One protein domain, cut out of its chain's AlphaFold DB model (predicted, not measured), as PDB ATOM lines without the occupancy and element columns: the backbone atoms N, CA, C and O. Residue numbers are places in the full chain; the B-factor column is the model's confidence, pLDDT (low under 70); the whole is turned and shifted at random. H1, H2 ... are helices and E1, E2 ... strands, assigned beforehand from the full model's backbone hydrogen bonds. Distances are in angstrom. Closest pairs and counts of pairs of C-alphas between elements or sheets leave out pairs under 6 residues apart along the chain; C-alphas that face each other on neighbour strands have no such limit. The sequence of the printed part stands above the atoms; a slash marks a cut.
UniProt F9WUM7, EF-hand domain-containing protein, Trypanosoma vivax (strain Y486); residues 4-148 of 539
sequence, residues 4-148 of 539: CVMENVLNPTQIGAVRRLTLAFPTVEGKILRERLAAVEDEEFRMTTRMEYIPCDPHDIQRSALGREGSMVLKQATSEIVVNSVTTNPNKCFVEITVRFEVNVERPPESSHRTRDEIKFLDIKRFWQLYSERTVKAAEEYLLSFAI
ATOM      1  N   CYS A   4     -18.305 -49.711 -34.118       86.06
ATOM      2  CA  CYS A   4     -19.406 -50.174 -33.278       86.06
ATOM      3  C   CYS A   4     -19.587 -51.673 -33.538       86.06
ATOM      4  O   CYS A   4     -19.688 -52.079 -34.695       86.06
ATOM      5  N   VAL A   5     -19.602 -52.486 -32.483       89.44
ATOM      6  CA  VAL A   5     -19.767 -53.946 -32.561       89.44
ATOM      7  C   VAL A   5     -20.832 -54.380 -31.560       89.44
ATOM      8  O   VAL A   5     -20.820 -53.918 -30.420       89.44
ATOM      9  N   MET A   6     -21.734 -55.277 -31.954       92.50
ATOM     10  CA  MET A   6     -22.673 -55.905 -31.021       92.50
ATOM     11  C   MET A   6     -21.950 -57.001 -30.227       92.50
ATOM     12  O   MET A   6     -21.342 -57.886 -30.825       92.50
ATOM     13  N   GLU A   7     -22.000 -56.953 -28.893       90.00
ATOM     14  CA  GLU A   7     -21.400 -57.992 -28.033       90.00
ATOM     15  C   GLU A   7     -22.339 -59.191 -27.814       90.00
ATOM     16  O   GLU A   7     -21.890 -60.249 -27.379       90.00
ATOM     17  N   ASN A   8     -23.633 -59.048 -28.118       89.75
ATOM     18  CA  ASN A   8     -24.620 -60.122 -28.052       89.75
ATOM     19  C   ASN A   8     -25.377 -60.304 -29.377       89.75
ATOM     20  O   ASN A   8     -25.383 -59.435 -30.243       89.75
ATOM     21  N   VAL A   9     -26.026 -61.463 -29.531       89.88
ATOM     22  CA  VAL A   9     -26.720 -61.905 -30.764       89.88
ATOM     23  C   VAL A   9     -28.102 -61.238 -30.936       89.88
ATOM     24  O   VAL A   9     -28.986 -61.775 -31.598       89.88
ATOM     25  N   LEU A  10     -28.324 -60.085 -30.300       90.38
ATOM     26  CA  LEU A  10     -29.562 -59.314 -30.412       90.38
ATOM     27  C   LEU A  10     -29.423 -58.261 -31.513       90.38
ATOM     28  O   LEU A  10     -28.348 -57.699 -31.729       90.38
ATOM     29  N   ASN A  11     -30.527 -57.962 -32.197       87.81
ATOM     30  CA  ASN A  11     -30.549 -56.886 -33.185       87.81
ATOM     31  C   ASN A  11     -30.288 -55.533 -32.492       87.81
ATOM     32  O   ASN A  11     -30.771 -55.342 -31.374       87.81
ATOM     33  N   PRO A  12     -29.614 -54.558 -33.134       87.25
ATOM     34  CA  PRO A  12     -29.253 -53.280 -32.499       87.25
ATOM     35  C   PRO A  12     -30.420 -52.456 -31.925       87.25
ATOM     36  O   PRO A  12     -30.191 -51.568 -31.111       87.25
ATOM     37  N   THR A  13     -31.654 -52.738 -32.355       88.06
ATOM     38  CA  THR A  13     -32.902 -52.091 -31.914       88.06
ATOM     39  C   THR A  13     -33.675 -52.874 -30.843       88.06
ATOM     40  O   THR A  13     -34.707 -52.403 -30.375       88.06
ATOM     41  N   GLN A  14     -33.221 -54.069 -30.447       92.19
ATOM     42  CA  GLN A  14     -33.894 -54.886 -29.433       92.19
ATOM     43  C   GLN A  14     -33.470 -54.486 -28.016       92.19
ATOM     44  O   GLN A  14     -32.286 -54.316 -27.726       92.19
ATOM     45  N   ILE A  15     -34.435 -54.394 -27.100       95.25
ATOM     46  CA  ILE A  15     -34.152 -54.178 -25.676       95.25
ATOM     47  C   ILE A  15     -33.274 -55.329 -25.155       95.25
ATOM     48  O   ILE A  15     -33.514 -56.501 -25.443       95.25
ATOM     49  N   GLY A  16     -32.224 -54.980 -24.413       93.81
ATOM     50  CA  GLY A  16     -31.161 -55.883 -23.976       93.81
ATOM     51  C   GLY A  16     -29.962 -55.973 -24.930       93.81
ATOM     52  O   GLY A  16     -28.947 -56.558 -24.549       93.81
ATOM     53  N   ALA A  17     -30.023 -55.401 -26.138       94.31
ATOM     54  CA  ALA A  17     -28.896 -55.389 -27.069       94.31
ATOM     55  C   ALA A  17     -27.710 -54.585 -26.504       94.31
ATOM     56  O   ALA A  17     -27.893 -53.489 -25.971       94.31
ATOM     57  N   VAL A  18     -26.496 -55.134 -26.605       95.56
ATOM     58  CA  VAL A  18     -25.268 -54.545 -26.044       95.56
ATOM     59  C   VAL A  18     -24.314 -54.161 -27.163       95.56
ATOM     60  O   VAL A  18     -23.884 -55.020 -27.935       95.56
ATOM     61  N   ARG A  19     -23.940 -52.879 -27.221       93.12
ATOM     62  CA  ARG A  19     -22.977 -52.342 -28.188       93.12
ATOM     63  C   ARG A  19     -21.662 -51.946 -27.521       93.12
ATOM     64  O   ARG A  19     -21.650 -51.286 -26.483       93.12
ATOM     65  N   ARG A  20     -20.554 -52.310 -28.164       93.19
ATOM     66  CA  ARG A  20     -19.177 -51.919 -27.852       93.19
ATOM     67  C   ARG A  20     -18.728 -50.876 -28.865       93.19
ATOM     68  O   ARG A  20     -18.545 -51.174 -30.045       93.19
ATOM     69  N   LEU A  21     -18.565 -49.648 -28.397       91.69
ATOM     70  CA  LEU A  21     -18.168 -48.494 -29.191       91.69
ATOM     71  C   LEU A  21     -16.676 -48.235 -29.004       91.69
ATOM     72  O   LEU A  21     -16.226 -48.031 -27.876       91.69
ATOM     73  N   THR A  22     -15.921 -48.180 -30.100       91.69
ATOM     74  CA  THR A  22     -14.546 -47.666 -30.090       91.69
ATOM     75  C   THR A  22     -14.576 -46.174 -30.411       91.69
ATOM     76  O   THR A  22     -15.097 -45.731 -31.445       91.69
ATOM     77  N   LEU A  23     -14.035 -45.384 -29.491       90.75
ATOM     78  CA  LEU A  23     -14.047 -43.933 -29.549       90.75
ATOM     79  C   LEU A  23     -12.857 -43.401 -30.357       90.75
ATOM     80  O   LEU A  23     -11.767 -43.973 -30.381       90.75
ATOM     81  N   ALA A  24     -13.097 -42.277 -31.028       86.38
ATOM     82  CA  ALA A  24     -12.157 -41.598 -31.918       86.38
ATOM     83  C   ALA A  24     -12.238 -40.084 -31.670       86.38
ATOM     84  O   ALA A  24     -12.540 -39.294 -32.562       86.38
ATOM     85  N   PHE A  25     -12.097 -39.701 -30.400       83.00
ATOM     86  CA  PHE A  25     -12.082 -38.308 -29.958       83.00
ATOM     87  C   PHE A  25     -10.690 -38.002 -29.384       83.00
ATOM     88  O   PHE A  25     -10.174 -38.864 -28.673       83.00
ATOM     89  N   PRO A  26     -10.100 -36.806 -29.593       77.19
ATOM     90  CA  PRO A  26      -8.692 -36.529 -29.253       77.19
ATOM     91  C   PRO A  26      -8.267 -36.730 -27.785       77.19
ATOM     92  O   PRO A  26      -7.081 -36.702 -27.483       77.19
ATOM     93  N   THR A  27      -9.213 -36.904 -26.858       81.06
ATOM     94  CA  THR A  27      -8.967 -37.163 -25.428       81.06
ATOM     95  C   THR A  27      -9.160 -38.624 -25.010       81.06
ATOM     96  O   THR A  27      -8.709 -39.009 -23.935       81.06
ATOM     97  N   VAL A  28      -9.842 -39.438 -25.823       85.25
ATOM     98  CA  VAL A  28     -10.237 -40.829 -25.514       85.25
ATOM     99  C   VAL A  28     -10.139 -41.731 -26.754       85.25
ATOM    100  O   VAL A  28     -10.948 -42.631 -26.966       85.25
ATOM    101  N   GLU A  29      -9.157 -41.483 -27.615       88.19
ATOM    102  CA  GLU A  29      -8.944 -42.258 -28.837       88.19
ATOM    103  C   GLU A  29      -8.561 -43.717 -28.531       88.19
ATOM    104  O   GLU A  29      -7.816 -44.006 -27.591       88.19
ATOM    105  N   GLY A  30      -9.143 -44.660 -29.278       85.94
ATOM    106  CA  GLY A  30      -8.959 -46.100 -29.067       85.94
ATOM    107  C   GLY A  30      -9.583 -46.644 -27.773       85.94
ATOM    108  O   GLY A  30      -9.498 -47.850 -27.515       85.94
ATOM    109  N   LYS A  31     -10.216 -45.787 -26.960       91.69
ATOM    110  CA  LYS A  31     -10.968 -46.195 -25.771       91.69
ATOM    111  C   LYS A  31     -12.311 -46.811 -26.148       91.69
ATOM    112  O   LYS A  31     -12.834 -46.594 -27.239       91.69
ATOM    113  N   ILE A  32     -12.861 -47.574 -25.217       92.56
ATOM    114  CA  ILE A  32     -14.116 -48.304 -25.340       92.56
ATOM    115  C   ILE A  32     -15.167 -47.684 -24.422       92.56
ATOM    116  O   ILE A  32     -14.887 -47.326 -23.275       92.56
ATOM    117  N   LEU A  33     -16.388 -47.629 -24.940       93.50
ATOM    118  CA  LEU A  33     -17.624 -47.459 -24.190       93.50
ATOM    119  C   LEU A  33     -18.523 -48.672 -24.485       93.50
ATOM    120  O   LEU A  33     -18.629 -49.081 -25.642       93.50
ATOM    121  N   ARG A  34     -19.151 -49.267 -23.465       93.81
ATOM    122  CA  ARG A  34     -20.160 -50.327 -23.637       93.81
ATOM    123  C   ARG A  34     -21.507 -49.795 -23.179       93.81
ATOM    124  O   ARG A  34     -21.589 -49.175 -22.118       93.81
ATOM    125  N   GLU A  35     -22.549 -50.049 -23.956       94.81
ATOM    126  CA  GLU A  35     -23.904 -49.591 -23.646       94.81
ATOM    127  C   GLU A  35     -24.938 -50.684 -23.933       94.81
ATOM    128  O   GLU A  35     -24.856 -51.367 -24.955       94.81
ATOM    129  N   ARG A  36     -25.937 -50.810 -23.056       96.31
ATOM    130  CA  ARG A  36     -27.136 -51.634 -23.240       96.31
ATOM    131  C   ARG A  36     -28.306 -50.765 -23.676       96.31
ATOM    132  O   ARG A  36     -28.569 -49.749 -23.039       96.31
ATOM    133  N   LEU A  37     -29.044 -51.184 -24.698       96.31
ATOM    134  CA  LEU A  37     -30.359 -50.619 -24.991       96.31
ATOM    135  C   LEU A  37     -31.356 -51.112 -23.933       96.31
ATOM    136  O   LEU A  37     -31.636 -52.306 -23.858       96.31
ATOM    137  N   ALA A  38     -31.852 -50.212 -23.088       95.62
ATOM    138  CA  ALA A  38     -32.663 -50.541 -21.914       95.62
ATOM    139  C   ALA A  38     -34.165 -50.310 -22.131       95.62
ATOM    140  O   ALA A  38     -34.979 -51.069 -21.612       95.62
ATOM    141  N   ALA A  39     -34.533 -49.296 -22.919       94.94
ATOM    142  CA  ALA A  39     -35.908 -49.061 -23.354       94.94
ATOM    143  C   ALA A  39     -35.948 -48.339 -24.707       94.94
ATOM    144  O   ALA A  39     -35.067 -47.529 -25.011       94.94
ATOM    145  N   VAL A  40     -37.001 -48.611 -25.477       94.25
ATOM    146  CA  VAL A  40     -37.458 -47.793 -26.605       94.25
ATOM    147  C   VAL A  40     -38.951 -47.571 -26.399       94.25
ATOM    148  O   VAL A  40     -39.704 -48.533 -26.264       94.25
ATOM    149  N   GLU A  41     -39.352 -46.311 -26.345       94.12
ATOM    150  CA  GLU A  41     -40.728 -45.847 -26.198       94.12
ATOM    151  C   GLU A  41     -41.019 -44.982 -27.439       94.12
ATOM    152  O   GLU A  41     -40.311 -44.004 -27.686       94.12
ATOM    153  N   ASP A  42     -41.990 -45.382 -28.261       91.56
ATOM    154  CA  ASP A  42     -42.329 -44.729 -29.534       91.56
ATOM    155  C   ASP A  42     -43.768 -44.204 -29.441       91.56
ATOM    156  O   ASP A  42     -44.734 -44.970 -29.479       91.56
ATOM    157  N   GLU A  43     -43.901 -42.901 -29.199       90.81
ATOM    158  CA  GLU A  43     -45.165 -42.182 -29.042       90.81
ATOM    159  C   GLU A  43     -45.461 -41.359 -30.303       90.81
ATOM    160  O   GLU A  43     -44.558 -40.942 -31.034       90.81
ATOM    161  N   GLU A  44     -46.735 -41.040 -30.540       79.56
ATOM    162  CA  GLU A  44     -47.108 -40.127 -31.622       79.56
ATOM    163  C   GLU A  44     -46.375 -38.781 -31.434       79.56
ATOM    164  O   GLU A  44     -46.554 -38.094 -30.427       79.56
ATOM    165  N   PHE A  45     -45.518 -38.428 -32.399       82.75
ATOM    166  CA  PHE A  45     -44.625 -37.255 -32.408       82.75
ATOM    167  C   PHE A  45     -43.387 -37.280 -31.484       82.75
ATOM    168  O   PHE A  45     -42.605 -36.321 -31.561       82.75
ATOM    169  N   ARG A  46     -43.149 -38.334 -30.683       87.44
ATOM    170  CA  ARG A  46     -42.038 -38.408 -29.711       87.44
ATOM    171  C   ARG A  46     -41.431 -39.813 -29.584       87.44
ATOM    172  O   ARG A  46     -42.074 -40.733 -29.101       87.44
ATOM    173  N   MET A  47     -40.139 -39.947 -29.885       92.06
ATOM    174  CA  MET A  47     -39.373 -41.178 -29.640       92.06
ATOM    175  C   MET A  47     -38.442 -40.997 -28.433       92.06
ATOM    176  O   MET A  47     -37.621 -40.081 -28.421       92.06
ATOM    177  N   THR A  48     -38.517 -41.880 -27.436       93.88
ATOM    178  CA  THR A  48     -37.600 -41.917 -26.284       93.88
ATOM    179  C   THR A  48     -36.780 -43.208 -26.294       93.88
ATOM    180  O   THR A  48     -37.318 -44.310 -26.321       93.88
ATOM    181  N   THR A  49     -35.454 -43.087 -26.266       94.69
ATOM    182  CA  THR A  49     -34.505 -44.212 -26.226       94.69
ATOM    183  C   THR A  49     -33.639 -44.113 -24.975       94.69
ATOM    184  O   THR A  49     -32.971 -43.101 -24.757       94.69
ATOM    185  N   ARG A  50     -33.608 -45.172 -24.160       96.00
ATOM    186  CA  ARG A  50     -32.816 -45.233 -22.921       96.00
ATOM    187  C   ARG A  50     -31.654 -46.212 -23.086       96.00
ATOM    188  O   ARG A  50     -31.872 -47.406 -23.280       96.00
ATOM    189  N   MET A  51     -30.429 -45.704 -22.983       95.88
ATOM    190  CA  MET A  51     -29.183 -46.475 -22.995       95.88
ATOM    191  C   MET A  51     -28.578 -46.518 -21.588       95.88
ATOM    192  O   MET A  51     -28.532 -45.500 -20.905       95.88
ATOM    193  N   GLU A  52     -28.056 -47.663 -21.165       96.38
ATOM    194  CA  GLU A  52     -27.353 -47.836 -19.886       96.38
ATOM    195  C   GLU A  52     -25.875 -48.153 -20.121       96.38
ATOM    196  O   GLU A  52     -25.543 -49.003 -20.946       96.38
ATOM    197  N   TYR A  53     -24.979 -47.517 -19.372       95.00
ATOM    198  CA  TYR A  53     -23.555 -47.840 -19.370       95.00
ATOM    199  C   TYR A  53     -23.306 -49.225 -18.762       95.00
ATOM    200  O   TYR A  53     -23.704 -49.495 -17.628       95.00
ATOM    201  N   ILE A  54     -22.570 -50.069 -19.484       94.19
ATOM    202  CA  ILE A  54     -22.016 -51.315 -18.950       94.19
ATOM    203  C   ILE A  54     -20.534 -51.079 -18.607       94.19
ATOM    204  O   ILE A  54     -19.765 -50.666 -19.479       94.19
ATOM    205  N   PRO A  55     -20.081 -51.376 -17.373       90.62
ATOM    206  CA  PRO A  55     -18.662 -51.369 -17.040       90.62
ATOM    207  C   PRO A  55     -17.833 -52.258 -17.979       90.62
ATOM    208  O   PRO A  55     -18.251 -53.346 -18.376       90.62
ATOM    209  N   CYS A  56     -16.626 -51.817 -18.336       89.44
ATOM    210  CA  CYS A  56     -15.682 -52.671 -19.059       89.44
ATOM    211  C   CYS A  56     -15.223 -53.838 -18.171       89.44
ATOM    212  O   CYS A  56     -14.940 -53.636 -16.988       89.44
ATOM    213  N   ASP A  57     -15.105 -55.034 -18.753       87.88
ATOM    214  CA  ASP A  57     -14.656 -56.234 -18.038       87.88
ATOM    215  C   ASP A  57     -13.251 -56.025 -17.430       87.88
ATOM    216  O   ASP A  57     -12.470 -55.232 -17.968       87.88
ATOM    217  N   PRO A  58     -12.861 -56.733 -16.347       85.50
ATOM    218  CA  PRO A  58     -11.606 -56.468 -15.628       85.50
ATOM    219  C   PRO A  58     -10.333 -56.479 -16.491       85.50
ATOM    220  O   PRO A  58      -9.358 -55.807 -16.154       85.50
ATOM    221  N   HIS A  59     -10.344 -57.203 -17.614       85.94
ATOM    222  CA  HIS A  59      -9.252 -57.242 -18.590       85.94
ATOM    223  C   HIS A  59      -9.245 -56.035 -19.553       85.94
ATOM    224  O   HIS A  59      -8.175 -55.558 -19.924       85.94
ATOM    225  N   ASP A  60     -10.414 -55.497 -19.916       86.12
ATOM    226  CA  ASP A  60     -10.568 -54.328 -20.797       86.12
ATOM    227  C   ASP A  60     -10.650 -52.992 -20.028       86.12
ATOM    228  O   ASP A  60     -10.609 -51.932 -20.647       86.12
ATOM    229  N   ILE A  61     -10.727 -52.986 -18.691       87.94
ATOM    230  CA  ILE A  61     -10.972 -51.769 -17.886       87.94
ATOM    231  C   ILE A  61      -9.953 -50.630 -18.111       87.94
ATOM    232  O   ILE A  61     -10.293 -49.456 -17.982       87.94
ATOM    233  N   GLN A  62      -8.715 -50.935 -18.523       86.88
ATOM    234  CA  GLN A  62      -7.712 -49.920 -18.901       86.88
ATOM    235  C   GLN A  62      -8.061 -49.184 -20.212       86.88
ATOM    236  O   GLN A  62      -7.630 -48.047 -20.448       86.88
ATOM    237  N   ARG A  63      -8.853 -49.831 -21.072       89.62
ATOM    238  CA  ARG A  63      -9.377 -49.300 -22.332       89.62
ATOM    239  C   ARG A  63     -10.710 -48.578 -22.150       89.62
ATOM    240  O   ARG A  63     -11.133 -47.941 -23.103       89.62
ATOM    241  N   SER A  64     -11.330 -48.597 -20.968       90.88
ATOM    242  CA  SER A  64     -12.488 -47.742 -20.671       90.88
ATOM    243  C   SER A  64     -12.177 -46.268 -20.950       90.88
ATOM    244  O   SER A  64     -11.090 -45.782 -20.618       90.88
ATOM    245  N   ALA A  65     -13.142 -45.543 -21.517       89.25
ATOM    246  CA  ALA A  65     -13.050 -44.100 -21.734       89.25
ATOM    247  C   ALA A  65     -12.902 -43.290 -20.429       89.25
ATOM    248  O   ALA A  65     -12.328 -42.206 -20.449       89.25
ATOM    249  N   LEU A  66     -13.339 -43.850 -19.296       88.94
ATOM    250  CA  LEU A  66     -13.180 -43.277 -17.950       88.94
ATOM    251  C   LEU A  66     -11.896 -43.756 -17.238       88.94
ATOM    252  O   LEU A  66     -11.659 -43.436 -16.072       88.94
ATOM    253  N   GLY A  67     -11.082 -44.577 -17.911       86.56
ATOM    254  CA  GLY A  67      -9.937 -45.265 -17.320       86.56
ATOM    255  C   GLY A  67     -10.321 -46.221 -16.183       86.56
ATOM    256  O   GLY A  67     -11.498 -46.473 -15.911       86.56
ATOM    257  N   ARG A  68      -9.309 -46.760 -15.489       85.81
ATOM    258  CA  ARG A  68      -9.528 -47.688 -14.368       85.81
ATOM    259  C   ARG A  68     -10.201 -47.003 -13.179       85.81
ATOM    260  O   ARG A  68     -11.164 -47.541 -12.652       85.81
ATOM    261  N   GLU A  69      -9.712 -45.836 -12.757       82.19
ATOM    262  CA  GLU A  69     -10.243 -45.156 -11.568       82.19
ATOM    263  C   GLU A  69     -11.677 -44.660 -11.772       82.19
ATOM    264  O   GLU A  69     -12.535 -44.980 -10.954       82.19
ATOM    265  N   GLY A  70     -11.974 -43.976 -12.883       83.69
ATOM    266  CA  GLY A  70     -13.337 -43.526 -13.178       83.69
ATOM    267  C   GLY A  70     -14.331 -44.687 -13.300       83.69
ATOM    268  O   GLY A  70     -15.449 -44.581 -12.808       83.69
ATOM    269  N   SER A  71     -13.908 -45.833 -13.851       85.06
ATOM    270  CA  SER A  71     -14.762 -47.031 -13.966       85.06
ATOM    271  C   SER A  71     -14.981 -47.796 -12.655       85.06
ATOM    272  O   SER A  71     -15.920 -48.577 -12.587       85.06
ATOM    273  N   MET A  72     -14.135 -47.613 -11.632       82.94
ATOM    274  CA  MET A  72     -14.375 -48.165 -10.283       82.94
ATOM    275  C   MET A  72     -15.237 -47.232  -9.420       82.94
ATOM    276  O   MET A  72     -15.849 -47.672  -8.451       82.94
ATOM    277  N   VAL A  73     -15.251 -45.939  -9.752       85.12
ATOM    278  CA  VAL A  73     -15.913 -44.874  -8.986       85.12
ATOM    279  C   VAL A  73     -17.319 -44.574  -9.537       85.12
ATOM    280  O   VAL A  73     -18.217 -44.240  -8.766       85.12
ATOM    281  N   LEU A  74     -17.564 -44.778 -10.835       88.56
ATOM    282  CA  LEU A  74     -18.899 -44.779 -11.443       88.56
ATOM    283  C   LEU A  74     -19.655 -46.087 -11.127       88.56
ATOM    284  O   LEU A  74     -19.232 -47.156 -11.558       88.56
ATOM    285  N   LYS A  75     -20.805 -46.002 -10.441       88.12
ATOM    286  CA  LYS A  75     -21.713 -47.146 -10.212       88.12
ATOM    287  C   LYS A  75     -22.537 -47.481 -11.452       88.12
ATOM    288  O   LYS A  75     -22.599 -48.629 -11.877       88.12
ATOM    289  N   GLN A  76     -23.217 -46.466 -11.979       91.50
ATOM    290  CA  GLN A  76     -24.195 -46.572 -13.056       91.50
ATOM    291  C   GLN A  76     -24.282 -45.246 -13.811       91.50
ATOM    292  O   GLN A  76     -24.127 -44.178 -13.215       91.50
ATOM    293  N   ALA A  77     -24.551 -45.313 -15.112       94.62
ATOM    294  CA  ALA A  77     -24.925 -44.161 -15.924       94.62
ATOM    295  C   ALA A  77     -26.010 -44.565 -16.923       94.62
ATOM    296  O   ALA A  77     -25.961 -45.659 -17.486       94.62
ATOM    297  N   THR A  78     -26.954 -43.663 -17.158       95.50
ATOM    298  CA  THR A  78     -28.103 -43.858 -18.036       95.50
ATOM    299  C   THR A  78     -28.265 -42.617 -18.905       95.50
ATOM    300  O   THR A  78     -28.446 -41.513 -18.388       95.50
ATOM    301  N   SER A  79     -28.205 -42.807 -20.218       94.88
ATOM    302  CA  SER A  79     -28.419 -41.776 -21.231       94.88
ATOM    303  C   SER A  79     -29.827 -41.921 -21.800       94.88
ATOM    304  O   SER A  79     -30.168 -42.943 -22.391       94.88
ATOM    305  N   GLU A  80     -30.644 -40.896 -21.614       95.00
ATOM    306  CA  GLU A  80     -32.028 -40.804 -22.064       95.00
ATOM    307  C   GLU A  80     -32.083 -39.815 -23.232       95.00
ATOM    308  O   GLU A  80     -31.803 -38.629 -23.063       95.00
ATOM    309  N   ILE A  81     -32.363 -40.329 -24.431       94.00
ATOM    310  CA  ILE A  81     -32.421 -39.573 -25.684       94.00
ATOM    311  C   ILE A  81     -33.892 -39.414 -26.055       94.00
ATOM    312  O   ILE A  81     -34.560 -40.413 -26.320       94.00
ATOM    313  N   VAL A  82     -34.389 -38.181 -26.092       92.69
ATOM    314  CA  VAL A  82     -35.765 -37.857 -26.488       92.69
ATOM    315  C   VAL A  82     -35.726 -37.071 -27.795       92.69
ATOM    316  O   VAL A  82     -35.116 -36.005 -27.866       92.69
ATOM    317  N   VAL A  83     -36.381 -37.590 -28.831       91.19
ATOM    318  CA  VAL A  83     -36.538 -36.939 -30.134       91.19
ATOM    319  C   VAL A  83     -37.995 -36.517 -30.288       91.19
ATOM    320  O   VAL A  83     -38.873 -37.351 -30.503       91.19
ATOM    321  N   ASN A  84     -38.248 -35.214 -30.180       88.12
ATOM    322  CA  ASN A  84     -39.568 -34.611 -30.349       88.12
ATOM    323  C   ASN A  84     -39.671 -34.002 -31.754       88.12
ATOM    324  O   ASN A  84     -38.872 -33.136 -32.115       88.12
ATOM    325  N   SER A  85     -40.651 -34.417 -32.553       83.12
ATOM    326  CA  SER A  85     -40.894 -33.812 -33.872       83.12
ATOM    327  C   SER A  85     -41.526 -32.415 -33.755       83.12
ATOM    328  O   SER A  85     -42.277 -32.129 -32.820       83.12
ATOM    329  N   VAL A  86     -41.223 -31.512 -34.695       78.69
ATOM    330  CA  VAL A  86     -41.803 -30.160 -34.711       78.69
ATOM    331  C   VAL A  86     -43.072 -30.162 -35.564       78.69
ATOM    332  O   VAL A  86     -43.014 -30.123 -36.788       78.69
ATOM    333  N   THR A  87     -44.240 -30.148 -34.921       70.38
ATOM    334  CA  THR A  87     -45.556 -30.208 -35.598       70.38
ATOM    335  C   THR A  87     -45.806 -29.076 -36.604       70.38
ATOM    336  O   THR A  87     -46.613 -29.231 -37.517       70.38
ATOM    337  N   THR A  88     -45.104 -27.945 -36.482       70.44
ATOM    338  CA  THR A  88     -45.169 -26.812 -37.423       70.44
ATOM    339  C   THR A  88     -44.158 -26.890 -38.574       70.44
ATOM    340  O   THR A  88     -44.234 -26.077 -39.496       70.44
ATOM    341  N   ASN A  89     -43.210 -27.834 -38.550       69.19
ATOM    342  CA  ASN A  89     -42.245 -28.066 -39.626       69.19
ATOM    343  C   ASN A  89     -41.724 -29.520 -39.577       69.19
ATOM    344  O   ASN A  89     -40.817 -29.799 -38.789       69.19
ATOM    345  N   PRO A  90     -42.219 -30.434 -40.438       66.81
ATOM    346  CA  PRO A  90     -41.860 -31.856 -40.390       66.81
ATOM    347  C   PRO A  90     -40.377 -32.132 -40.689       66.81
ATOM    348  O   PRO A  90     -39.888 -33.215 -40.389       66.81
ATOM    349  N   ASN A  91     -39.643 -31.152 -41.226       70.62
ATOM    350  CA  ASN A  91     -38.213 -31.260 -41.509       70.62
ATOM    351  C   ASN A  91     -37.343 -30.856 -40.298       70.62
ATOM    352  O   ASN A  91     -36.132 -30.694 -40.446       70.62
ATOM    353  N   LYS A  92     -37.936 -30.627 -39.115       77.00
ATOM    354  CA  LYS A  92     -37.224 -30.261 -37.881       77.00
ATOM    355  C   LYS A  92     -37.678 -31.121 -36.697       77.00
ATOM    356  O   LYS A  92     -38.850 -31.457 -36.549       77.00
ATOM    357  N   CYS A  93     -36.732 -31.433 -35.817       84.50
ATOM    358  CA  CYS A  93     -36.967 -32.075 -34.527       84.50
ATOM    359  C   CYS A  93     -36.148 -31.369 -33.436       84.50
ATOM    360  O   CYS A  93     -35.172 -30.675 -33.730       84.50
ATOM    361  N   PHE A  94     -36.543 -31.553 -32.180       87.19
ATOM    362  CA  PHE A  94     -35.713 -31.264 -31.017       87.19
ATOM    363  C   PHE A  94     -35.163 -32.581 -30.474       87.19
ATOM    364  O   PHE A  94     -35.933 -33.505 -30.214       87.19
ATOM    365  N   VAL A  95     -33.845 -32.652 -30.284       89.44
ATOM    366  CA  VAL A  95     -33.171 -33.784 -29.640       89.44
ATOM    367  C   VAL A  95     -32.686 -33.338 -28.267       89.44
ATOM    368  O   VAL A  95     -31.811 -32.480 -28.161       89.44
ATOM    369  N   GLU A  96     -33.249 -33.925 -27.218       90.12
ATOM    370  CA  GLU A  96     -32.777 -33.786 -25.844       90.12
ATOM    371  C   GLU A  96     -31.966 -35.033 -25.469       90.12
ATOM    372  O   GLU A  96     -32.402 -36.155 -25.725       90.12
ATOM    373  N   ILE A  97     -30.790 -34.854 -24.859       92.06
ATOM    374  CA  ILE A  97     -30.024 -35.959 -24.266       92.06
ATOM    375  C   ILE A  97     -29.753 -35.646 -22.798       92.06
ATOM    376  O   ILE A  97     -28.874 -34.849 -22.469       92.06
ATOM    377  N   THR A  98     -30.480 -36.330 -21.920       92.81
ATOM    378  CA  THR A  98     -30.294 -36.277 -20.471       92.81
ATOM    379  C   THR A  98     -29.440 -37.466 -20.030       92.81
ATOM    380  O   THR A  98     -29.842 -38.616 -20.179       92.81
ATOM    381  N   VAL A  99     -28.255 -37.210 -19.465       94.19
ATOM    382  CA  VAL A  99     -27.393 -38.261 -18.890       94.19
ATOM    383  C   VAL A  99     -27.424 -38.175 -17.367       94.19
ATOM    384  O   VAL A  99     -26.933 -37.208 -16.782       94.19
ATOM    385  N   ARG A 100     -27.982 -39.198 -16.715       93.62
ATOM    386  CA  ARG A 100     -27.985 -39.355 -15.252       93.62
ATOM    387  C   ARG A 100     -26.906 -40.365 -14.867       93.62
ATOM    388  O   ARG A 100     -26.816 -41.416 -15.492       93.62
ATOM    389  N   PHE A 101     -26.083 -40.075 -13.863       91.94
ATOM    390  CA  PHE A 101     -25.024 -40.990 -13.429       91.94
ATOM    391  C   PHE A 101     -24.757 -40.894 -11.922       91.94
ATOM    392  O   PHE A 101     -24.864 -39.820 -11.334       91.94
ATOM    393  N   GLU A 102     -24.414 -42.022 -11.298       88.81
ATOM    394  CA  GLU A 102     -24.186 -42.138  -9.853       88.81
ATOM    395  C   GLU A 102     -22.733 -42.525  -9.559       88.81
ATOM    396  O   GLU A 102     -22.193 -43.470 -10.140       88.81
ATOM    397  N   VAL A 103     -22.095 -41.804  -8.634       86.94
ATOM    398  CA  VAL A 103     -20.651 -41.881  -8.389       86.94
ATOM    399  C   VAL A 103     -20.371 -42.095  -6.901       86.94
ATOM    400  O   VAL A 103     -20.856 -41.343  -6.058       86.94
ATOM    401  N   ASN A 104     -19.561 -43.103  -6.573       81.12
ATOM    402  CA  ASN A 104     -19.061 -43.358  -5.222       81.12
ATOM    403  C   ASN A 104     -17.910 -42.396  -4.890       81.12
ATOM    404  O   ASN A 104     -16.739 -42.736  -5.045       81.12
ATOM    405  N   VAL A 105     -18.255 -41.190  -4.437       70.38
ATOM    406  CA  VAL A 105     -17.306 -40.199  -3.909       70.38
ATOM    407  C   VAL A 105     -17.430 -40.135  -2.389       70.38
ATOM    408  O   VAL A 105     -18.520 -39.887  -1.870       70.38
ATOM    409  N   GLU A 106     -16.318 -40.292  -1.671       63.59
ATOM    410  CA  GLU A 106     -16.255 -39.900  -0.260       63.59
ATOM    411  C   GLU A 106     -16.316 -38.371  -0.175       63.59
ATOM    412  O   GLU A 106     -15.444 -37.663  -0.684       63.59
ATOM    413  N   ARG A 107     -17.389 -37.843   0.422       52.62
ATOM    414  CA  ARG A 107     -17.605 -36.397   0.523       52.62
ATOM    415  C   ARG A 107     -16.634 -35.823   1.567       52.62
ATOM    416  O   ARG A 107     -16.744 -36.205   2.732       52.62
ATOM    417  N   PRO A 108     -15.699 -34.930   1.197       51.69
ATOM    418  CA  PRO A 108     -14.767 -34.370   2.165       51.69
ATOM    419  C   PRO A 108     -15.483 -33.480   3.192       51.69
ATOM    420  O   PRO A 108     -16.514 -32.881   2.863       51.69
ATOM    421  N   PRO A 109     -14.927 -33.324   4.408       51.88
ATOM    422  CA  PRO A 109     -15.338 -32.253   5.307       51.88
ATOM    423  C   PRO A 109     -15.081 -30.885   4.655       51.88
ATOM    424  O   PRO A 109     -14.118 -30.703   3.902       51.88
ATOM    425  N   GLU A 110     -15.951 -29.924   4.969       51.84
ATOM    426  CA  GLU A 110     -16.265 -28.719   4.173       51.84
ATOM    427  C   GLU A 110     -15.128 -27.683   4.007       51.84
ATOM    428  O   GLU A 110     -15.334 -26.625   3.420       51.84
ATOM    429  N   SER A 111     -13.926 -27.964   4.514       50.78
ATOM    430  CA  SER A 111     -12.799 -27.027   4.620       50.78
ATOM    431  C   SER A 111     -11.526 -27.448   3.870       50.78
ATOM    432  O   SER A 111     -10.495 -26.789   4.006       50.78
ATOM    433  N   SER A 112     -11.560 -28.526   3.078       50.56
ATOM    434  CA  SER A 112     -10.384 -29.039   2.351       50.56
ATOM    435  C   SER A 112     -10.399 -28.710   0.850       50.56
ATOM    436  O   SER A 112     -11.446 -28.695   0.206       50.56
ATOM    437  N   HIS A 113      -9.221 -28.421   0.282       52.62
ATOM    438  CA  HIS A 113      -9.063 -28.127  -1.149       52.62
ATOM    439  C   HIS A 113      -9.501 -29.307  -2.027       52.62
ATOM    440  O   HIS A 113      -9.199 -30.449  -1.680       52.62
ATOM    441  N   ARG A 114     -10.119 -28.998  -3.185       54.19
ATOM    442  CA  ARG A 114     -10.552 -29.921  -4.259       54.19
ATOM    443  C   ARG A 114      -9.956 -31.324  -4.148       54.19
ATOM    444  O   ARG A 114      -8.812 -31.552  -4.558       54.19
ATOM    445  N   THR A 115     -10.721 -32.267  -3.609       61.88
ATOM    446  CA  THR A 115     -10.241 -33.645  -3.488       61.88
ATOM    447  C   THR A 115     -10.107 -34.296  -4.861       61.88
ATOM    448  O   THR A 115     -10.722 -33.878  -5.846       61.88
ATOM    449  N   ARG A 116      -9.302 -35.363  -4.935       65.94
ATOM    450  CA  ARG A 116      -9.104 -36.136  -6.174       65.94
ATOM    451  C   ARG A 116     -10.422 -36.617  -6.784       65.94
ATOM    452  O   ARG A 116     -10.495 -36.804  -7.993       65.94
ATOM    453  N   ASP A 117     -11.453 -36.789  -5.969       69.00
ATOM    454  CA  ASP A 117     -12.728 -37.353  -6.389       69.00
ATOM    455  C   ASP A 117     -13.723 -36.282  -6.887       69.00
ATOM    456  O   ASP A 117     -14.557 -36.596  -7.733       69.00
ATOM    457  N   GLU A 118     -13.556 -34.999  -6.517       74.19
ATOM    458  CA  GLU A 118     -14.185 -33.870  -7.239       74.19
ATOM    459  C   GLU A 118     -13.669 -33.817  -8.685       74.19
ATOM    460  O   GLU A 118     -14.452 -33.692  -9.627       74.19
ATOM    461  N   ILE A 119     -12.352 -33.983  -8.872       79.25
ATOM    462  CA  ILE A 119     -11.724 -34.009 -10.201       79.25
ATOM    463  C   ILE A 119     -12.282 -35.182 -11.023       79.25
ATOM    464  O   ILE A 119     -12.750 -34.968 -12.137       79.25
ATOM    465  N   LYS A 120     -12.351 -36.395 -10.451       81.44
ATOM    466  CA  LYS A 120     -12.955 -37.565 -11.124       81.44
ATOM    467  C   LYS A 120     -14.428 -37.354 -11.478       81.44
ATOM    468  O   LYS A 120     -14.842 -37.742 -12.567       81.44
ATOM    469  N   PHE A 121     -15.221 -36.741 -10.597       84.31
ATOM    470  CA  PHE A 121     -16.618 -36.413 -10.892       84.31
ATOM    471  C   PHE A 121     -16.731 -35.437 -12.076       84.31
ATOM    472  O   PHE A 121     -17.550 -35.643 -12.974       84.31
ATOM    473  N   LEU A 122     -15.878 -34.408 -12.114       86.06
ATOM    474  CA  LEU A 122     -15.810 -33.456 -13.224       86.06
ATOM    475  C   LEU A 122     -15.347 -34.116 -14.532       86.06
ATOM    476  O   LEU A 122     -15.922 -33.819 -15.578       86.06
ATOM    477  N   ASP A 123     -14.385 -35.039 -14.490       87.31
ATOM    478  CA  ASP A 123     -13.924 -35.786 -15.667       87.31
ATOM    479  C   ASP A 123     -15.004 -36.739 -16.208       87.31
ATOM    480  O   ASP A 123     -15.247 -36.760 -17.415       87.31
ATOM    481  N   ILE A 124     -15.727 -37.459 -15.336       90.25
ATOM    482  CA  ILE A 124     -16.887 -38.285 -15.723       90.25
ATOM    483  C   ILE A 124     -17.973 -37.407 -16.365       90.25
ATOM    484  O   ILE A 124     -18.470 -37.732 -17.447       90.25
ATOM    485  N   LYS A 125     -18.310 -36.261 -15.755       90.44
ATOM    486  CA  LYS A 125     -19.282 -35.304 -16.308       90.44
ATOM    487  C   LYS A 125     -18.852 -34.793 -17.689       90.44
ATOM    488  O   LYS A 125     -19.657 -34.764 -18.619       90.44
ATOM    489  N   ARG A 126     -17.581 -34.404 -17.826       90.88
ATOM    490  CA  ARG A 126     -16.996 -33.867 -19.060       90.88
ATOM    491  C   ARG A 126     -16.936 -34.912 -20.173       90.88
ATOM    492  O   ARG A 126     -17.163 -34.561 -21.329       90.88
ATOM    493  N   PHE A 127     -16.670 -36.174 -19.837       92.50
ATOM    494  CA  PHE A 127     -16.758 -37.287 -20.779       92.50
ATOM    495  C   PHE A 127     -18.175 -37.425 -21.345       92.50
ATOM    496  O   PHE A 127     -18.340 -37.399 -22.564       92.50
ATOM    497  N   TRP A 128     -19.192 -37.517 -20.480       93.38
ATOM    498  CA  TRP A 128     -20.578 -37.705 -20.920       93.38
ATOM    499  C   TRP A 128     -21.094 -36.534 -21.760       93.38
ATOM    500  O   TRP A 128     -21.740 -36.774 -22.778       93.38
ATOM    501  N   GLN A 129     -20.746 -35.292 -21.402       91.38
ATOM    502  CA  GLN A 129     -21.062 -34.112 -22.212       91.38
ATOM    503  C   GLN A 129     -20.388 -34.160 -23.596       91.38
ATOM    504  O   GLN A 129     -21.056 -33.994 -24.613       91.38
ATOM    505  N   LEU A 130     -19.078 -34.428 -23.661       91.38
ATOM    506  CA  LEU A 130     -18.364 -34.518 -24.940       91.38
ATOM    507  C   LEU A 130     -18.921 -35.647 -25.822       91.38
ATOM    508  O   LEU A 130     -18.997 -35.502 -27.041       91.38
ATOM    509  N   TYR A 131     -19.303 -36.770 -25.215       92.00
ATOM    510  CA  TYR A 131     -19.874 -37.914 -25.915       92.00
ATOM    511  C   TYR A 131     -21.279 -37.628 -26.464       92.00
ATOM    512  O   TYR A 131     -21.535 -37.956 -27.625       92.00
ATOM    513  N   SER A 132     -22.170 -36.987 -25.698       91.62
ATOM    514  CA  SER A 132     -23.513 -36.639 -26.181       91.62
ATOM    515  C   SER A 132     -23.460 -35.588 -27.295       91.62
ATOM    516  O   SER A 132     -24.005 -35.832 -28.370       91.62
ATOM    517  N   GLU A 133     -22.710 -34.494 -27.110       89.62
ATOM    518  CA  GLU A 133     -22.503 -33.451 -28.130       89.62
ATOM    519  C   GLU A 133     -21.968 -34.033 -29.451       89.62
ATOM    520  O   GLU A 133     -22.470 -33.724 -30.535       89.62
ATOM    521  N   ARG A 134     -20.966 -34.923 -29.374       88.88
ATOM    522  CA  ARG A 134     -20.392 -35.588 -30.556       88.88
ATOM    523  C   ARG A 134     -21.327 -36.615 -31.187       88.88
ATOM    524  O   ARG A 134     -21.230 -36.826 -32.392       88.88
ATOM    525  N   THR A 135     -22.202 -37.246 -30.410       87.56
ATOM    526  CA  THR A 135     -23.169 -38.227 -30.924       87.56
ATOM    527  C   THR A 135     -24.318 -37.537 -31.653       87.56
ATOM    528  O   THR A 135     -24.655 -37.968 -32.752       87.56
ATOM    529  N   VAL A 136     -24.841 -36.421 -31.125       87.88
ATOM    530  CA  VAL A 136     -25.833 -35.589 -31.836       87.88
ATOM    531  C   VAL A 136     -25.252 -35.080 -33.153       87.88
ATOM    532  O   VAL A 136     -25.850 -35.317 -34.196       87.88
ATOM    533  N   LYS A 137     -24.059 -34.465 -33.134       86.31
ATOM    534  CA  LYS A 137     -23.459 -33.905 -34.357       86.31
ATOM    535  C   LYS A 137     -23.152 -34.973 -35.414       86.31
ATOM    536  O   LYS A 137     -23.372 -34.735 -36.593       86.31
ATOM    537  N   ALA A 138     -22.696 -36.161 -35.009       84.88
ATOM    538  CA  ALA A 138     -22.461 -37.260 -35.947       84.88
ATOM    539  C   ALA A 138     -23.768 -37.831 -36.532       84.88
ATOM    540  O   ALA A 138     -23.788 -38.230 -37.694       84.88
ATOM    541  N   ALA A 139     -24.857 -37.867 -35.754       84.75
ATOM    542  CA  ALA A 139     -26.174 -38.261 -36.252       84.75
ATOM    543  C   ALA A 139     -26.767 -37.202 -37.200       84.75
ATOM    544  O   ALA A 139     -27.337 -37.558 -38.224       84.75
ATOM    545  N   GLU A 140     -26.580 -35.916 -36.897       84.38
ATOM    546  CA  GLU A 140     -26.934 -34.782 -37.759       84.38
ATOM    547  C   GLU A 140     -26.183 -34.835 -39.101       84.38
ATOM    548  O   GLU A 140     -26.820 -34.871 -40.149       84.38
ATOM    549  N   GLU A 141     -24.849 -34.927 -39.083       82.75
ATOM    550  CA  GLU A 141     -24.008 -35.059 -40.286       82.75
ATOM    551  C   GLU A 141     -24.403 -36.284 -41.132       82.75
ATOM    552  O   GLU A 141     -24.510 -36.197 -42.357       82.75
ATOM    553  N   TYR A 142     -24.686 -37.417 -40.481       82.19
ATOM    554  CA  TYR A 142     -25.146 -38.630 -41.154       82.19
ATOM    555  C   TYR A 142     -26.524 -38.434 -41.802       82.19
ATOM    556  O   TYR A 142     -26.670 -38.665 -42.999       82.19
ATOM    557  N   LEU A 143     -27.529 -37.961 -41.056       79.62
ATOM    558  CA  LEU A 143     -28.884 -37.754 -41.580       79.62
ATOM    559  C   LEU A 143     -28.910 -36.709 -42.700       79.62
ATOM    560  O   LEU A 143     -29.600 -36.912 -43.699       79.62
ATOM    561  N   LEU A 144     -28.121 -35.637 -42.582       75.38
ATOM    562  CA  LEU A 144     -27.970 -34.642 -43.641       75.38
ATOM    563  C   LEU A 144     -27.358 -35.251 -44.905       75.38
ATOM    564  O   LEU A 144     -27.892 -34.992 -45.971       75.38
ATOM    565  N   SER A 145     -26.343 -36.119 -44.819       72.56
ATOM    566  CA  SER A 145     -25.768 -36.764 -46.020       72.56
ATOM    567  C   SER A 145     -26.691 -37.783 -46.715       72.56
ATOM    568  O   SER A 145     -26.428 -38.162 -47.855       72.56
ATOM    569  N   PHE A 146     -27.792 -38.202 -46.073       70.19
ATOM    570  CA  PHE A 146     -28.854 -39.011 -46.693       70.19
ATOM    571  C   PHE A 146     -30.046 -38.176 -47.190       70.19
ATOM    572  O   PHE A 146     -30.617 -38.499 -48.230       70.19
ATOM    573  N   ALA A 147     -30.442 -37.126 -46.462       64.56
ATOM    574  CA  ALA A 147     -31.571 -36.257 -46.822       64.56
ATOM    575  C   ALA A 147     -31.191 -35.189 -47.862       64.56
ATOM    576  O   ALA A 147     -31.986 -34.845 -48.734       64.56
ATOM    577  N   ILE A 148     -29.957 -34.696 -47.775       60.59
ATOM    578  CA  ILE A 148     -29.250 -33.906 -48.779       60.59
ATOM    579  C   ILE A 148     -28.076 -34.783 -49.242       60.59
ATOM    580  O   ILE A 148     -26.948 -34.596 -48.779       60.59
TER     581      ILE A 148
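Overview. This is residues 4 to 148 of the 539 residues of the protein "EF-hand domain-containing protein" of Trypanosoma vivax (strain Y486) (UniProt F9WUM7). A twisted, curved sheet of six strands has one long helix, H2, running along one face over E5 and E6, with residues 137 to 146 of H2 sticking out past the sheet. The short helix H1 sits just before E5 and only grazes the sheet, and the loop residues 109 to 114, before H2, also stick out. The printed part has 145 residues with two named helices and six named strands, in the order E1 E2 E3 E4 H1 E5 E6 H2; the sheet's order is E1 - E2 - E3 - E4 - E5 - E6, all antiparallel, and the class is mixed, helices and strands. It is only just compact, close to loose, with a radius of gyration of the C-alphas of 17.3 A and spans of 53 by 38 by 28 A.

Arrangement. E1, residues 4 to 6, forms a hairpin with E2, residues 18 to 22, where N 5 and O 20 are 3.0 A apart. E2 forms a hairpin with E3, residues 32 to 43, where N 21 and O 33 are 2.8 A apart. E3 bends by 53 degrees at residue 38 and forms a hairpin with E4, residues 46 to 54, where N 41 and O 48 are 2.9 A apart. E1 to E4 make a meander, each strand the antiparallel neighbour of the one before. H1, residues 67 to 73, only grazes the sheet. E5, residues 74 to 85, is antiparallel to E4, with N 49 and O 81 at 2.8 A, and forms a hairpin with E6, residues 93 to 103, with N 80 and O 98 at 2.8 A. E1 and E6 are the edge strands and are apart. H2, residues 116 to 147, is on the sheet at a height over the sheet of 7.6 A, two layers with the helix on one face. It lies over E5 and E6 and only just runs along the strands, at 29.6 degrees to E5 on the local plane; its closest C-alphas to E6 are those of Ser 132 and Ile 97, 6.8 A apart. H1 and H2 are close but not clearly touching, the closest C-alphas being those of Gly 70 and Lys 120, 6.3 A apart, at a steep tilt of 65 degrees, opposite ways. In H1 and H2 every O i to N i+4 pair is within hydrogen-bond range.

Along the chain. E1 begins at C-alpha 4, (-19.406, -50.174, -33.278). First to last C-alpha, E3 measures 31.9 A, E4 26.1 A, E5 33.3 A and E6 32.3 A. H2 measures 46.4 A, from C-alpha 116 at (-9.104, -36.136, -6.174) to C-alpha 147 at (-31.571, -36.257, -46.822).

Size, cuts and confidence. The two C-alphas farthest apart, those of Ser 111 and Ile 148, are 56.3 A from each other. The printed part has no cut; the links E1 to E2, E4 to H1 and E6 to H2 are long. The mean pLDDT of the printed part is 84.9, and residues 89 to 90, 106 to 117 and 147 to 148 are under 70.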